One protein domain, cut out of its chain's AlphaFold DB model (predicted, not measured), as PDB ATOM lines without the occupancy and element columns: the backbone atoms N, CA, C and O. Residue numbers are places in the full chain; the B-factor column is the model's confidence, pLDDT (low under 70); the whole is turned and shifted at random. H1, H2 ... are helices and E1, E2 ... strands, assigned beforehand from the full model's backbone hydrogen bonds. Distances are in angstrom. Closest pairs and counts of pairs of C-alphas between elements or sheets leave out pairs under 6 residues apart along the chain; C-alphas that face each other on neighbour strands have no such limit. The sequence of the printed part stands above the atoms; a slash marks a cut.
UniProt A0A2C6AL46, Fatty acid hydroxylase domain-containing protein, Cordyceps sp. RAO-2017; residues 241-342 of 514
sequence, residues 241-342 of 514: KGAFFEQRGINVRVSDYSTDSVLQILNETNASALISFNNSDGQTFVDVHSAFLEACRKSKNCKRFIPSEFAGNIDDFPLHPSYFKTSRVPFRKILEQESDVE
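Overview. This is residues 241 to 342 of the 514 residues of the protein "Fatty acid hydroxylase domain-containing protein" of Cordyceps sp. RAO-2017 (UniProt A0A2C6AL46). A long helix, H3, makes the core, with H2 on one side of it, H5 on the other, and a small ribbon of two short parallel strands, E1 and E2, over a third side. H4 sits at the first end of H3, and residues 243 to 249, of which 243 to 246 belong to H1, stick out free from the body. The printed part has 102 residues with five named helices and two named strands, in the order H1, H2, E1, H3, E2, H4, H5, and its class is mostly helix. The whole is compact, with a radius of gyration of the C-alphas of 14.7 A, and spans 41 by 31 by 21 A.

Arrangement. The sheet is the pair E1, residues 273 to 275, and E2, residues 304 to 306, which are parallel at 7 degrees. N 274 and O 304 are 2.9 A apart, within hydrogen-bond range, and so are N 306 and O 274, at 2.9 A. H3, residues 282 to 298, joins them in a strand-helix-strand unit, two parallel neighbour strands with a helix between, and the crossover is right-handed. The closest C-alphas of H3 and E2, Leu 293 and Phe 305, are 7.1 A apart. H3 is the hub, touching three helices. With residues 291 to 298 alone it touches H2, residues 259 to 269, at a steep tilt of 46 degrees, the same way; the closest C-alphas, Thr 259 and Ala 291, are 4.6 A apart. With residues 285 to 290 alone it touches H5, residues 328 to 336, at a shallow tilt of 25 degrees, the same way, with the C-alphas of Val 286 and Phe 331 closest at 5.5 A. With residues 282 to 283 alone it touches H4, residues 322 to 326, with the C-alphas of Gly 282 and Thr 326 closest at 4.8 A. H4 and H5 meet only through their link. H1, residues 241 to 246, touches no helix. Every O i to N i+4 pair is within hydrogen-bond range in H1, H2 and H5; H3 has 12 of 13, and H4 has 0 of 1, with 1 of 2 O i to N i+3 pairs.

Along the chain. H3 is 25.1 A long, from C-alpha 282 at (32.791, 4.907, -35.777) to C-alpha 298 at (33.719, -19.540, -41.304). H2 is 15.4 A long, H5 12.3 A, H1 8.6 A, H4 8.5 A, E2 7.1 A and E1 6.7 A. H1 begins at C-alpha 241, (51.930, -0.112, -56.171).

Size, cuts and confidence. The C-alphas farthest apart, Ala 243 and Asp 316, are 43.0 A apart. The printed part has no cut. The links from H1 to H2 and from E2 to H4 are long. Mean pLDDT of the printed part is 95.0, and residues 241 to 242 are under 70.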
ATOM      1  N   LYS A 241      52.198   0.982 -57.108       60.88
ATOM      2  CA  LYS A 241      51.930  -0.112 -56.171       60.88
ATOM      3  C   LYS A 241      51.687  -1.464 -56.857       60.88
ATOM      4  O   LYS A 241      52.170  -2.455 -56.332       60.88
ATOM      5  N   GLY A 242      51.022  -1.524 -58.018       69.75
ATOM      6  CA  GLY A 242      50.760  -2.805 -58.707       69.75
ATOM      7  C   GLY A 242      52.052  -3.562 -59.038       69.75
ATOM      8  O   GLY A 242      52.300  -4.644 -58.512       69.75
ATOM      9  N   ALA A 243      52.949  -2.909 -59.783       77.69
ATOM     10  CA  ALA A 243      54.274  -3.449 -60.088       77.69
ATOM     11  C   ALA A 243      55.130  -3.688 -58.826       77.69
ATOM     12  O   ALA A 243      55.889  -4.653 -58.769       77.69
ATOM     13  N   PHE A 244      55.007  -2.835 -57.800       81.81
ATOM     14  CA  PHE A 244      55.722  -3.003 -56.529       81.81
ATOM     15  C   PHE A 244      55.364  -4.319 -55.818       81.81
ATOM     16  O   PHE A 244      56.269  -4.973 -55.288       81.81
ATOM     17  N   PHE A 245      54.079  -4.694 -55.811       86.31
ATOM     18  CA  PHE A 245      53.585  -5.926 -55.194       86.31
ATOM     19  C   PHE A 245      53.911  -7.162 -56.039       86.31
ATOM     20  O   PHE A 245      54.456  -8.127 -55.504       86.31
ATOM     21  N   GLU A 246      53.680  -7.107 -57.354       85.25
ATOM     22  CA  GLU A 246      53.971  -8.217 -58.275       85.25
ATOM     23  C   GLU A 246      55.449  -8.633 -58.230       85.25
ATOM     24  O   GLU A 246      55.761  -9.811 -58.068       85.25
ATOM     25  N   GLN A 247      56.372  -7.664 -58.265       90.00
ATOM     26  CA  GLN A 247      57.819  -7.923 -58.187       90.00
ATOM     27  C   GLN A 247      58.259  -8.578 -56.871       90.00
ATOM     28  O   GLN A 247      59.343  -9.152 -56.803       90.00
ATOM     29  N   ARG A 248      57.445  -8.474 -55.815       91.00
ATOM     30  CA  ARG A 248      57.704  -9.060 -54.491       91.00
ATOM     31  C   ARG A 248      56.917 -10.347 -54.255       91.00
ATOM     32  O   ARG A 248      56.946 -10.866 -53.144       91.00
ATOM     33  N   GLY A 249      56.207 -10.848 -55.270       91.50
ATOM     34  CA  GLY A 249      55.358 -12.031 -55.144       91.50
ATOM     35  C   GLY A 249      54.156 -11.822 -54.218       91.50
ATOM     36  O   GLY A 249      53.637 -12.787 -53.665       91.50
ATOM     37  N   ILE A 250      53.716 -10.575 -54.017       91.44
ATOM     38  CA  ILE A 250      52.566 -10.251 -53.167       91.44
ATOM     39  C   ILE A 250      51.292 -10.352 -54.010       91.44
ATOM     40  O   ILE A 250      51.105  -9.600 -54.966       91.44
ATOM     41  N   ASN A 251      50.404 -11.280 -53.643       90.81
ATOM     42  CA  ASN A 251      49.111 -11.463 -54.298       90.81
ATOM     43  C   ASN A 251      48.103 -10.423 -53.782       90.81
ATOM     44  O   ASN A 251      47.735 -10.442 -52.608       90.81
ATOM     45  N   VAL A 252      47.659  -9.521 -54.656       91.56
ATOM     46  CA  VAL A 252      46.688  -8.473 -54.322       91.56
ATOM     47  C   VAL A 252      45.285  -8.931 -54.707       91.56
ATOM     48  O   VAL A 252      45.031  -9.267 -55.862       91.56
ATOM     49  N   ARG A 253      44.354  -8.907 -53.747       91.25
ATOM     50  CA  ARG A 253      42.939  -9.248 -53.949       91.25
ATOM     51  C   ARG A 253      42.049  -8.047 -53.647       91.25
ATOM     52  O   ARG A 253      42.357  -7.253 -52.762       91.25
ATOM     53  N   VAL A 254      40.953  -7.920 -54.390       91.44
ATOM     54  CA  VAL A 254      39.953  -6.861 -54.203       91.44
ATOM     55  C   VAL A 254      38.800  -7.417 -53.376       91.44
ATOM     56  O   VAL A 254      38.347  -8.530 -53.632       91.44
ATOM     57  N   SER A 255      38.330  -6.641 -52.404       92.69
ATOM     58  CA  SER A 255      37.188  -6.977 -51.557       92.69
ATOM     59  C   SER A 255      36.370  -5.723 -51.273       92.69
ATOM     60  O   SER A 255      36.927  -4.627 -51.200       92.69
ATOM     61  N   ASP A 256      35.064  -5.897 -51.095       92.25
ATOM     62  CA  ASP A 256      34.152  -4.882 -50.559       92.25
ATOM     63  C   ASP A 256      34.061  -4.921 -49.021       92.25
ATOM     64  O   ASP A 256      33.241  -4.223 -48.432       92.25
ATOM     65  N   TYR A 257      34.906  -5.736 -48.376       96.00
ATOM     66  CA  TYR A 257      34.945  -5.997 -46.936       96.00
ATOM     67  C   TYR A 257      33.725  -6.728 -46.358       96.00
ATOM     68  O   TYR A 257      33.640  -6.892 -45.140       96.00
ATOM     69  N   SER A 258      32.822  -7.244 -47.197       97.69
ATOM     70  CA  SER A 258      31.775  -8.162 -46.743       97.69
ATOM     71  C   SER A 258      32.365  -9.489 -46.251       97.69
ATOM     72  O   SER A 258      33.415  -9.942 -46.720       97.69
ATOM     73  N   THR A 259      31.661 -10.158 -45.332       98.56
ATOM     74  CA  THR A 259      32.059 -11.481 -44.824       98.56
ATOM     75  C   THR A 259      32.300 -12.475 -45.957       98.56
ATOM     76  O   THR A 259      33.299 -13.188 -45.928       98.56
ATOM     77  N   ASP A 260      31.423 -12.514 -46.962       98.19
ATOM     78  CA  ASP A 260      31.513 -13.483 -48.057       98.19
ATOM     79  C   ASP A 260      32.708 -13.202 -48.976       98.19
ATOM     80  O   ASP A 260      33.447 -14.128 -49.319       98.19
ATOM     81  N   SER A 261      32.958 -11.930 -49.314       97.94
ATOM     82  CA  SER A 261      34.118 -11.540 -50.125       97.94
ATOM     83  C   SER A 261      35.436 -11.884 -49.425       97.94
ATOM     84  O   SER A 261      36.338 -12.465 -50.034       97.94
ATOM     85  N   VAL A 262      35.546 -11.579 -48.129       98.38
ATOM     86  CA  VAL A 262      36.753 -11.877 -47.343       98.38
ATOM     87  C   VAL A 262      36.916 -13.385 -47.153       98.38
ATOM     88  O   VAL A 262      38.006 -13.909 -47.373       98.38
ATOM     89  N   LEU A 263      35.842 -14.112 -46.827       98.56
ATOM     90  CA  LEU A 263      35.856 -15.571 -46.686       98.56
ATOM     91  C   LEU A 263      36.328 -16.265 -47.968       98.56
ATOM     92  O   LEU A 263      37.140 -17.192 -47.899       98.56
ATOM     93  N   GLN A 264      35.843 -15.819 -49.131       97.88
ATOM     94  CA  GLN A 264      36.287 -16.334 -50.422       97.88
ATOM     95  C   GLN A 264      37.806 -16.179 -50.574       97.88
ATOM     96  O   GLN A 264      38.493 -17.158 -50.869       97.88
ATOM     97  N   ILE A 265      38.344 -14.987 -50.296       97.75
ATOM     98  CA  ILE A 265      39.785 -14.714 -50.386       97.75
ATOM     99  C   ILE A 265      40.582 -15.589 -49.413       97.75
ATOM    100  O   ILE A 265      41.581 -16.194 -49.813       97.75
ATOM    101  N   LEU A 266      40.149 -15.692 -48.152       98.12
ATOM    102  CA  LEU A 266      40.830 -16.504 -47.137       98.12
ATOM    103  C   LEU A 266      40.906 -17.976 -47.558       98.12
ATOM    104  O   LEU A 266      41.947 -18.616 -47.404       98.12
ATOM    105  N   ASN A 267      39.829 -18.507 -48.137       96.69
ATOM    106  CA  ASN A 267      39.776 -19.895 -48.587       96.69
ATOM    107  C   ASN A 267      40.608 -20.131 -49.855       96.69
ATOM    108  O   ASN A 267      41.356 -21.104 -49.908       96.69
ATOM    109  N   GLU A 268      40.524 -19.248 -50.854       96.44
ATOM    110  CA  GLU A 268      41.298 -19.368 -52.100       96.44
ATOM    111  C   GLU A 268      42.808 -19.250 -51.881       96.44
ATOM    112  O   GLU A 268      43.595 -19.847 -52.614       96.44
ATOM    113  N   THR A 269      43.221 -18.457 -50.892       95.38
ATOM    114  CA  THR A 269      44.638 -18.249 -50.561       95.38
ATOM    115  C   THR A 269      45.159 -19.217 -49.506       95.38
ATOM    116  O   THR A 269      46.359 -19.225 -49.240       95.38
ATOM    117  N   ASN A 270      44.282 -20.042 -48.920       96.19
ATOM    118  CA  ASN A 270      44.609 -20.913 -47.795       96.19
ATOM    119  C   ASN A 270      45.248 -20.137 -46.625       96.19
ATOM    120  O   ASN A 270      46.177 -20.623 -45.978       96.19
ATOM    121  N   ALA A 271      44.784 -18.906 -46.387       96.88
ATOM    122  CA  ALA A 271      45.331 -18.037 -45.354       96.88
ATOM    123  C   ALA A 271      45.115 -18.646 -43.960       96.88
ATOM    124  O   ALA A 271      44.032 -19.149 -43.658       96.88
ATOM    125  N   SER A 272      46.140 -18.582 -43.108       96.44
ATOM    126  CA  SER A 272      46.087 -19.061 -41.718       96.44
ATOM    127  C   SER A 272      45.759 -17.960 -40.708       96.44
ATOM    128  O   SER A 272      45.246 -18.245 -39.624       96.44
ATOM    129  N   ALA A 273      46.033 -16.706 -41.065       98.06
ATOM    130  CA  ALA A 273      45.799 -15.541 -40.231       98.06
ATOM    131  C   ALA A 273      45.349 -14.343 -41.073       98.06
ATOM    132  O   ALA A 273      45.763 -14.192 -42.226       98.06
ATOM    133  N   LEU A 274      44.553 -13.466 -40.464       98.38
ATOM    134  CA  LEU A 274      44.153 -12.179 -41.022       98.38
ATOM    135  C   LEU A 274      44.671 -11.050 -40.124       98.38
ATOM    136  O   LEU A 274      44.457 -11.065 -38.914       98.38
ATOM    137  N   ILE A 275      45.334 -10.058 -40.717       98.56
ATOM    138  CA  ILE A 275      45.801  -8.846 -40.031       98.56
ATOM    139  C   ILE A 275      45.130  -7.653 -40.709       98.56
ATOM    140  O   ILE A 275      45.283  -7.460 -41.916       98.56
ATOM    141  N   SER A 276      44.368  -6.872 -39.949       98.25
ATOM    142  CA  SER A 276      43.682  -5.679 -40.447       98.25
ATOM    143  C   SER A 276      44.514  -4.430 -40.178       98.25
ATOM    144  O   SER A 276      44.963  -4.223 -39.059       98.25
ATOM    145  N   PHE A 277      44.648  -3.572 -41.191       96.50
ATOM    146  CA  PHE A 277      45.135  -2.189 -41.070       96.50
ATOM    147  C   PHE A 277      44.047  -1.181 -41.491       96.50
ATOM    148  O   PHE A 277      44.343  -0.066 -41.921       96.50
ATOM    149  N   ASN A 278      42.776  -1.600 -41.480       95.88
ATOM    150  CA  ASN A 278      41.657  -0.740 -41.845       95.88
ATOM    151  C   ASN A 278      41.414   0.305 -40.742       95.88
ATOM    152  O   ASN A 278      41.089  -0.043 -39.609       95.88
ATOM    153  N   ASN A 279      41.525   1.585 -41.100       90.25
ATOM    154  CA  ASN A 279      41.330   2.710 -40.189       90.25
ATOM    155  C   ASN A 279      39.988   3.429 -40.415       90.25
ATOM    156  O   ASN A 279      39.941   4.652 -40.439       90.25
ATOM    157  N   SER A 280      38.901   2.691 -40.665       92.81
ATOM    158  CA  SER A 280      37.564   3.293 -40.697       92.81
ATOM    159  C   SER A 280      37.172   3.846 -39.322       92.81
ATOM    160  O   SER A 280      37.664   3.388 -38.286       92.81
ATOM    161  N   ASP A 281      36.251   4.807 -39.323       86.50
ATOM    162  CA  ASP A 281      35.766   5.471 -38.114       86.50
ATOM    163  C   ASP A 281      34.416   4.918 -37.648       86.50
ATOM    164  O   ASP A 281      33.668   4.298 -38.411       86.50
ATOM    165  N   GLY A 282      34.097   5.178 -36.377       91.81
ATOM    166  CA  GLY A 282      32.791   4.907 -35.777       91.81
ATOM    167  C   GLY A 282      32.264   3.486 -36.017       91.81
ATOM    168  O   GLY A 282      33.005   2.505 -35.935       91.81
ATOM    169  N   GLN A 283      30.973   3.392 -36.342       95.19
ATOM    170  CA  GLN A 283      30.279   2.120 -36.568       95.19
ATOM    171  C   GLN A 283      30.847   1.335 -37.761       95.19
ATOM    172  O   GLN A 283      30.932   0.113 -37.693       95.19
ATOM    173  N   THR A 284      31.320   2.016 -38.810       96.38
ATOM    174  CA  THR A 284      31.925   1.361 -39.981       96.38
ATOM    175  C   THR A 284      33.120   0.496 -39.585       96.38
ATOM    176  O   THR A 284      33.290  -0.598 -40.118       96.38
ATOM    177  N   PHE A 285      33.931   0.944 -38.618       97.75
ATOM    178  CA  PHE A 285      35.019   0.130 -38.075       97.75
ATOM    179  C   PHE A 285      34.505  -1.186 -37.486       97.75
ATOM    180  O   PHE A 285      35.062  -2.246 -37.771       97.75
ATOM    181  N   VAL A 286      33.449  -1.102 -36.670       98.25
ATOM    182  CA  VAL A 286      32.850  -2.244 -35.973       98.25
ATOM    183  C   VAL A 286      32.270  -3.228 -36.980       98.25
ATOM    184  O   VAL A 286      32.536  -4.424 -36.872       98.25
ATOM    185  N   ASP A 287      31.538  -2.737 -37.978       98.06
ATOM    186  CA  ASP A 287      30.893  -3.565 -39.000       98.06
ATOM    187  C   ASP A 287      31.934  -4.315 -39.843       98.06
ATOM    188  O   ASP A 287      31.852  -5.535 -40.000       98.06
ATOM    189  N   VAL A 288      32.969  -3.608 -40.312       98.44
ATOM    190  CA  VAL A 288      34.059  -4.190 -41.112       98.44
ATOM    191  C   VAL A 288      34.845  -5.229 -40.310       98.44
ATOM    192  O   VAL A 288      35.071  -6.341 -40.787       98.44
ATOM    193  N   HIS A 289      35.236  -4.919 -39.072       98.69
ATOM    194  CA  HIS A 289      36.010  -5.860 -38.259       98.69
ATOM    195  C   HIS A 289      35.169  -7.050 -37.781       98.69
ATOM    196  O   HIS A 289      35.696  -8.158 -37.664       98.69
ATOM    197  N   SER A 290      33.859  -6.869 -37.587       98.69
ATOM    198  CA  SER A 290      32.933  -7.979 -37.325       98.69
ATOM    199  C   SER A 290      32.805  -8.889 -38.543       98.69
ATOM    200  O   SER A 290      32.839 -10.111 -38.398       98.69
ATOM    201  N   ALA A 291      32.741  -8.319 -39.750       98.75
ATOM    202  CA  ALA A 291      32.721  -9.091 -40.985       98.75
ATOM    203  C   ALA A 291      34.015  -9.898 -41.188       98.75
ATOM    204  O   ALA A 291      33.951 -11.059 -41.600       98.75
ATOM    205  N   PHE A 292      35.172  -9.315 -40.852       98.81
ATOM    206  CA  PHE A 292      36.476  -9.986 -40.880       98.81
ATOM    207  C   PHE A 292      36.553 -11.139 -39.880       98.81
ATOM    208  O   PHE A 292      36.955 -12.242 -40.249       98.81
ATOM    209  N   LEU A 293      36.128 -10.906 -38.636       98.81
ATOM    210  CA  LEU A 293      36.088 -11.940 -37.606       98.81
ATOM    211  C   LEU A 293      35.175 -13.100 -38.024       98.81
ATOM    212  O   LEU A 293      35.572 -14.262 -37.942       98.81
ATOM    213  N   GLU A 294      33.989 -12.795 -38.548       98.75
ATOM    214  CA  GLU A 294      33.048 -13.806 -39.031       98.75
ATOM    215  C   GLU A 294      33.610 -14.600 -40.223       98.75
ATOM    216  O   GLU A 294      33.426 -15.816 -40.314       98.75
ATOM    217  N   ALA A 295      34.358 -13.951 -41.120       98.75
ATOM    218  CA  ALA A 295      35.045 -14.640 -42.208       98.75
ATOM    219  C   ALA A 295      36.116 -15.613 -41.679       98.75
ATOM    220  O   ALA A 295      36.214 -16.735 -42.177       98.75
ATOM    221  N   CYS A 296      36.870 -15.244 -40.638       98.75
ATOM    222  CA  CYS A 296      37.805 -16.150 -39.959       98.75
ATOM    223  C   CYS A 296      37.077 -17.332 -39.284       98.75
ATOM    224  O   CYS A 296      37.471 -18.493 -39.446       98.75
ATOM    225  N   ARG A 297      35.952 -17.081 -38.596       98.50
ATOM    226  CA  ARG A 297      35.122 -18.147 -37.997       98.50
ATOM    227  C   ARG A 297      34.659 -19.159 -39.045       98.50
ATOM    228  O   ARG A 297      34.800 -20.362 -38.839       98.50
ATOM    229  N   LYS A 298      34.182 -18.685 -40.199       98.31
ATOM    230  CA  LYS A 298      33.719 -19.540 -41.304       98.31
ATOM    231  C   LYS A 298      34.849 -20.169 -42.123       98.31
ATOM    232  O   LYS A 298      34.631 -21.192 -42.775       98.31
ATOM    233  N   SER A 299      36.041 -19.573 -42.136       98.12
ATOM    234  CA  SER A 299      37.178 -20.099 -42.892       98.12
ATOM    235  C   SER A 299      37.612 -21.458 -42.349       98.12
ATOM    236  O   SER A 299      37.601 -21.703 -41.142       98.12
ATOM    237  N   LYS A 300      38.046 -22.345 -43.249       93.44
ATOM    238  CA  LYS A 300      38.602 -23.648 -42.862       93.44
ATOM    239  C   LYS A 300      39.990 -23.528 -42.228       93.44
ATOM    240  O   LYS A 300      40.329 -24.357 -41.395       93.44
ATOM    241  N   ASN A 301      40.763 -22.510 -42.613       96.38
ATOM    242  CA  ASN A 301      42.185 -22.401 -42.275       96.38
ATOM    243  C   ASN A 301      42.532 -21.129 -41.496       96.38
ATOM    244  O   ASN A 301      43.447 -21.152 -40.677       96.38
ATOM    245  N   CYS A 302      41.805 -20.029 -41.714       98.00
ATOM    246  CA  CYS A 302      42.118 -18.757 -41.076       98.00
ATOM    247  C   CYS A 302      41.526 -18.700 -39.666       98.00
ATOM    248  O   CYS A 302      40.382 -18.286 -39.490       98.00
ATOM    249  N   LYS A 303      42.301 -19.131 -38.668       97.50
ATOM    250  CA  LYS A 303      41.874 -19.214 -37.258       97.50
ATOM    251  C   LYS A 303      42.598 -18.252 -36.332       97.50
ATOM    252  O   LYS A 303      42.500 -18.384 -35.118       97.50
ATOM    253  N   ARG A 304      43.287 -17.268 -36.908       98.38
ATOM    254  CA  ARG A 304      43.986 -16.228 -36.162       98.38
ATOM    255  C   ARG A 304      43.654 -14.846 -36.715       98.38
ATOM    256  O   ARG A 304      43.660 -14.662 -37.934       98.38
ATOM    257  N   PHE A 305      43.373 -13.877 -35.850       98.75
ATOM    258  CA  PHE A 305      42.983 -12.527 -36.257       98.75
ATOM    259  C   PHE A 305      43.652 -11.431 -35.420       98.75
ATOM    260  O   PHE A 305      43.622 -11.462 -34.192       98.75
ATOM    261  N   ILE A 306      44.222 -10.431 -36.096       98.75
ATOM    262  CA  ILE A 306      44.742  -9.205 -35.481       98.75
ATOM    263  C   ILE A 306      43.927  -8.020 -36.030       98.75
ATOM    264  O   ILE A 306      44.055  -7.701 -37.218       98.75
ATOM    265  N   PRO A 307      43.061  -7.382 -35.221       98.31
ATOM    266  CA  PRO A 307      42.286  -6.217 -35.637       98.31
ATOM    267  C   PRO A 307      43.149  -4.952 -35.733       98.31
ATOM    268  O   PRO A 307      44.242  -4.886 -35.170       98.31
ATOM    269  N   SER A 308      42.635  -3.924 -36.415       97.56
ATOM    270  CA  SER A 308      43.359  -2.666 -36.624       97.56
ATOM    271  C   SER A 308      43.287  -1.751 -35.397       97.56
ATOM    272  O   SER A 308      42.449  -0.851 -35.316       97.56
ATOM    273  N   GLU A 309      44.184  -1.994 -34.445       93.88
ATOM    274  CA  GLU A 309      44.329  -1.220 -33.205       93.88
ATOM    275  C   GLU A 309      45.585  -0.346 -33.230       93.88
ATOM    276  O   GLU A 309      45.463   0.859 -33.429       93.88
ATOM    277  N   PHE A 310      46.780  -0.943 -33.102       95.38
ATOM    278  CA  PHE A 310      48.079  -0.260 -33.213       95.38
ATOM    279  C   PHE A 310      48.204   0.994 -32.329       95.38
ATOM    280  O   PHE A 310      48.745   2.016 -32.748       95.38
ATOM    281  N   ALA A 311      47.697   0.911 -31.096       93.25
ATOM    282  CA  ALA A 311      47.623   2.024 -30.154       93.25
ATOM    283  C   ALA A 311      48.767   1.999 -29.120       93.25
ATOM    284  O   ALA A 311      49.797   1.341 -29.309       93.25
ATOM    285  N   GLY A 312      48.596   2.756 -28.031       95.88
ATOM    286  CA  GLY A 312      49.467   2.755 -26.853       95.88
ATOM    287  C   GLY A 312      48.982   1.789 -25.765       95.88
ATOM    288  O   GLY A 312      48.640   0.646 -26.052       95.88
ATOM    289  N   ASN A 313      48.973   2.226 -24.507       97.06
ATOM    290  CA  ASN A 313      48.564   1.441 -23.341       97.06
ATOM    291  C   ASN A 313      47.045   1.390 -23.176       97.06
ATOM    292  O   ASN A 313      46.444   2.184 -22.455       97.06
ATOM    293  N   ILE A 314      46.435   0.407 -23.824       96.19
ATOM    294  CA  ILE A 314      44.995   0.175 -23.723       96.19
ATOM    295  C   ILE A 314      44.598  -0.607 -22.464       96.19
ATOM    296  O   ILE A 314      43.409  -0.661 -22.162       96.19
ATOM    297  N   ASP A 315      45.558  -1.217 -21.759       95.69
ATOM    298  CA  ASP A 315      45.291  -1.947 -20.515       95.69
ATOM    299  C   ASP A 315      44.856  -0.951 -19.420       95.69
ATOM    300  O   ASP A 315      43.833  -1.160 -18.770       95.69
ATOM    301  N   ASP A 316      45.575   0.170 -19.284       96.81
ATOM    302  CA  ASP A 316      45.268   1.213 -18.293       96.81
ATOM    303  C   ASP A 316      44.371   2.329 -18.857       96.81
ATOM    304  O   ASP A 316      43.613   2.962 -18.119       96.81
ATOM    305  N   PHE A 317      44.420   2.565 -20.176       96.94
ATOM    306  CA  PHE A 317      43.667   3.628 -20.852       96.94
ATOM    307  C   PHE A 317      42.799   3.075 -21.995       96.94
ATOM    308  O   PHE A 317      42.961   3.460 -23.156       96.94
ATOM    309  N   PRO A 318      41.819   2.201 -21.706       95.81
ATOM    310  CA  PRO A 318      41.047   1.506 -22.738       95.81
ATOM    311  C   PRO A 318      40.201   2.444 -23.603       95.81
ATOM    312  O   PRO A 318      39.765   2.058 -24.683       95.81
ATOM    313  N   LEU A 319      39.942   3.668 -23.146       95.25
ATOM    314  CA  LEU A 319      39.142   4.645 -23.878       95.25
ATOM    315  C   LEU A 319      39.980   5.620 -24.704       95.25
ATOM    316  O   LEU A 319      39.376   6.456 -25.365       95.25
ATOM    317  N   HIS A 320      41.313   5.561 -24.629       93.75
ATOM    318  CA  HIS A 320      42.192   6.483 -25.343       93.75
ATOM    319  C   HIS A 320      42.735   5.855 -26.632       93.75
ATOM    320  O   HIS A 320      43.014   4.649 -26.655       93.75
ATOM    321  N   PRO A 321      42.924   6.667 -27.686       93.56
ATOM    322  CA  PRO A 321      42.430   8.048 -27.848       93.56
ATOM    323  C   PRO A 321      40.891   8.117 -27.829       93.56
ATOM    324  O   PRO A 321      40.238   7.153 -28.226       93.56
ATOM    325  N   SER A 322      40.279   9.211 -27.356       92.56
ATOM    326  CA  SER A 322      38.831   9.226 -27.060       92.56
ATOM    327  C   SER A 322      37.904   8.924 -28.243       92.56
ATOM    328  O   SER A 322      36.800   8.410 -28.027       92.56
ATOM    329  N   TYR A 323      38.349   9.114 -29.491       89.50
ATOM    330  CA  TYR A 323      37.599   8.691 -30.680       89.50
ATOM    331  C   TYR A 323      37.438   7.159 -30.796       89.50
ATOM    332  O   TYR A 323      36.548   6.669 -31.495       89.50
ATOM    333  N   PHE A 324      38.223   6.367 -30.058       94.50
ATOM    334  CA  PHE A 324      38.063   4.913 -29.978       94.50
ATOM    335  C   PHE A 324      36.767   4.482 -29.296       94.50
ATOM    336  O   PHE A 324      36.295   3.367 -29.540       94.50
ATOM    337  N   LYS A 325      36.147   5.353 -28.485       94.56
ATOM    338  CA  LYS A 325      34.886   5.063 -27.781       94.56
ATOM    339  C   LYS A 325      33.761   4.642 -28.727       94.56
ATOM    340  O   LYS A 325      32.918   3.840 -28.336       94.56
ATOM    341  N   THR A 326      33.751   5.161 -29.953       92.50
ATOM    342  CA  THR A 326      32.718   4.871 -30.959       92.50
ATOM    343  C   THR A 326      33.133   3.807 -31.976       92.50
ATOM    344  O   THR A 326      32.305   3.419 -32.792       92.50
ATOM    345  N   SER A 327      34.383   3.324 -31.938       94.88
ATOM    346  CA  SER A 327      34.932   2.388 -32.932       94.88
ATOM    347  C   SER A 327      35.588   1.156 -32.296       94.88
ATOM    348  O   SER A 327      35.000   0.076 -32.272       94.88
ATOM    349  N   ARG A 328      36.792   1.301 -31.738       96.81
ATOM    350  CA  ARG A 328      37.597   0.192 -31.198       96.81
ATOM    351  C   ARG A 328      36.968  -0.410 -29.951       96.81
ATOM    352  O   ARG A 328      36.840  -1.625 -29.854       96.81
ATOM    353  N   VAL A 329      36.503   0.426 -29.023       97.38
ATOM    354  CA  VAL A 329      35.947  -0.027 -27.736       97.38
ATOM    355  C   VAL A 329      34.738  -0.965 -27.914       97.38
ATOM    356  O   VAL A 329      34.734  -2.028 -27.289       97.38
ATOM    357  N   PRO A 330      33.731  -0.662 -28.761       98.12
ATOM    358  CA  PRO A 330      32.667  -1.615 -29.075       98.12
ATOM    359  C   PRO A 330      33.181  -2.933 -29.664       98.12
ATOM    360  O   PRO A 330      32.709  -3.996 -29.268       98.12
ATOM    361  N   PHE A 331      34.166  -2.885 -30.567       98.25
ATOM    362  CA  PHE A 331      34.702  -4.094 -31.189       98.25
ATOM    363  C   PHE A 331      35.503  -4.968 -30.207       98.25
ATOM    364  O   PHE A 331      35.387  -6.191 -30.240       98.25
ATOM    365  N   ARG A 332      36.237  -4.370 -29.258       98.06
ATOM    366  CA  ARG A 332      36.918  -5.108 -28.174       98.06
ATOM    367  C   ARG A 332      35.947  -5.964 -27.360       98.06
ATOM    368  O   ARG A 332      36.251  -7.116 -27.082       98.06
ATOM    369  N   LYS A 333      34.744  -5.454 -27.073       97.94
ATOM    370  CA  LYS A 333      33.690  -6.221 -26.376       97.94
ATOM    371  C   LYS A 333      33.208  -7.436 -27.174       97.94
ATOM    372  O   LYS A 333      32.815  -8.433 -26.580       97.94
ATOM    373  N   ILE A 334      33.227  -7.358 -28.506       98.31
ATOM    374  CA  ILE A 334      32.920  -8.502 -29.378       98.31
ATOM    375  C   ILE A 334      34.050  -9.534 -29.286       98.31
ATOM    376  O   ILE A 334      33.781 -10.721 -29.121       98.31
ATOM    377  N   LEU A 335      35.311  -9.088 -29.327       98.12
ATOM    378  CA  LEU A 335      36.480  -9.962 -29.182       98.12
ATOM    379  C   LEU A 335      36.540 -10.655 -27.815       98.12
ATOM    380  O   LEU A 335      36.900 -11.825 -27.743       98.12
ATOM    381  N   GLU A 336      36.152  -9.989 -26.730       97.25
ATOM    382  CA  GLU A 336      36.093 -10.591 -25.387       97.25
ATOM    383  C   GLU A 336      35.197 -11.840 -25.321       97.25
ATOM    384  O   GLU A 336      35.434 -12.724 -24.499       97.25
ATOM    385  N   GLN A 337      34.195 -11.927 -26.199       97.31
ATOM    386  CA  GLN A 337      33.277 -13.063 -26.306       97.31
ATOM    387  C   GLN A 337      33.743 -14.114 -27.328       97.31
ATOM    388  O   GLN A 337      33.103 -15.153 -27.473       97.31
ATOM    389  N   GLU A 338      34.839 -13.859 -28.047       97.62
ATOM    390  CA  GLU A 338      35.348 -14.727 -29.105       97.62
ATOM    391  C   GLU A 338      36.170 -15.907 -28.562       97.62
ATOM    392  O   GLU A 338      37.135 -15.723 -27.805       97.62
ATOM    393  N   SER A 339      35.830 -17.114 -29.030       96.06
ATOM    394  CA  SER A 339      36.476 -18.379 -28.653       96.06
ATOM    395  C   SER A 339      36.963 -19.241 -29.822       96.06
ATOM    396  O   SER A 339      37.821 -20.093 -29.605       96.06
ATOM    397  N   ASP A 340      36.436 -19.055 -31.034       96.56
ATOM    398  CA  ASP A 340      36.687 -19.937 -32.184       96.56
ATOM    399  C   ASP A 340      37.895 -19.485 -33.021       96.56
ATOM    400  O   ASP A 340      38.508 -20.277 -33.743       96.56
ATOM    401  N   VAL A 341      38.223 -18.197 -32.944       98.31
ATOM    402  CA  VAL A 341      39.348 -17.543 -33.607       98.31
ATOM    403  C   VAL A 341      40.284 -16.996 -32.537       98.31
ATOM    404  O   VAL A 341      39.895 -16.173 -31.708       98.31
ATOM    405  N   GLU A 342      41.544 -17.422 -32.563       98.50
ATOM    406  CA  GLU A 342      42.567 -16.836 -31.703       98.50
ATOM    407  C   GLU A 342      42.827 -15.388 -32.127       98.50
ATOM    408  O   GLU A 342      42.978 -15.085 -33.312       98.50
TER     409      GLU A 342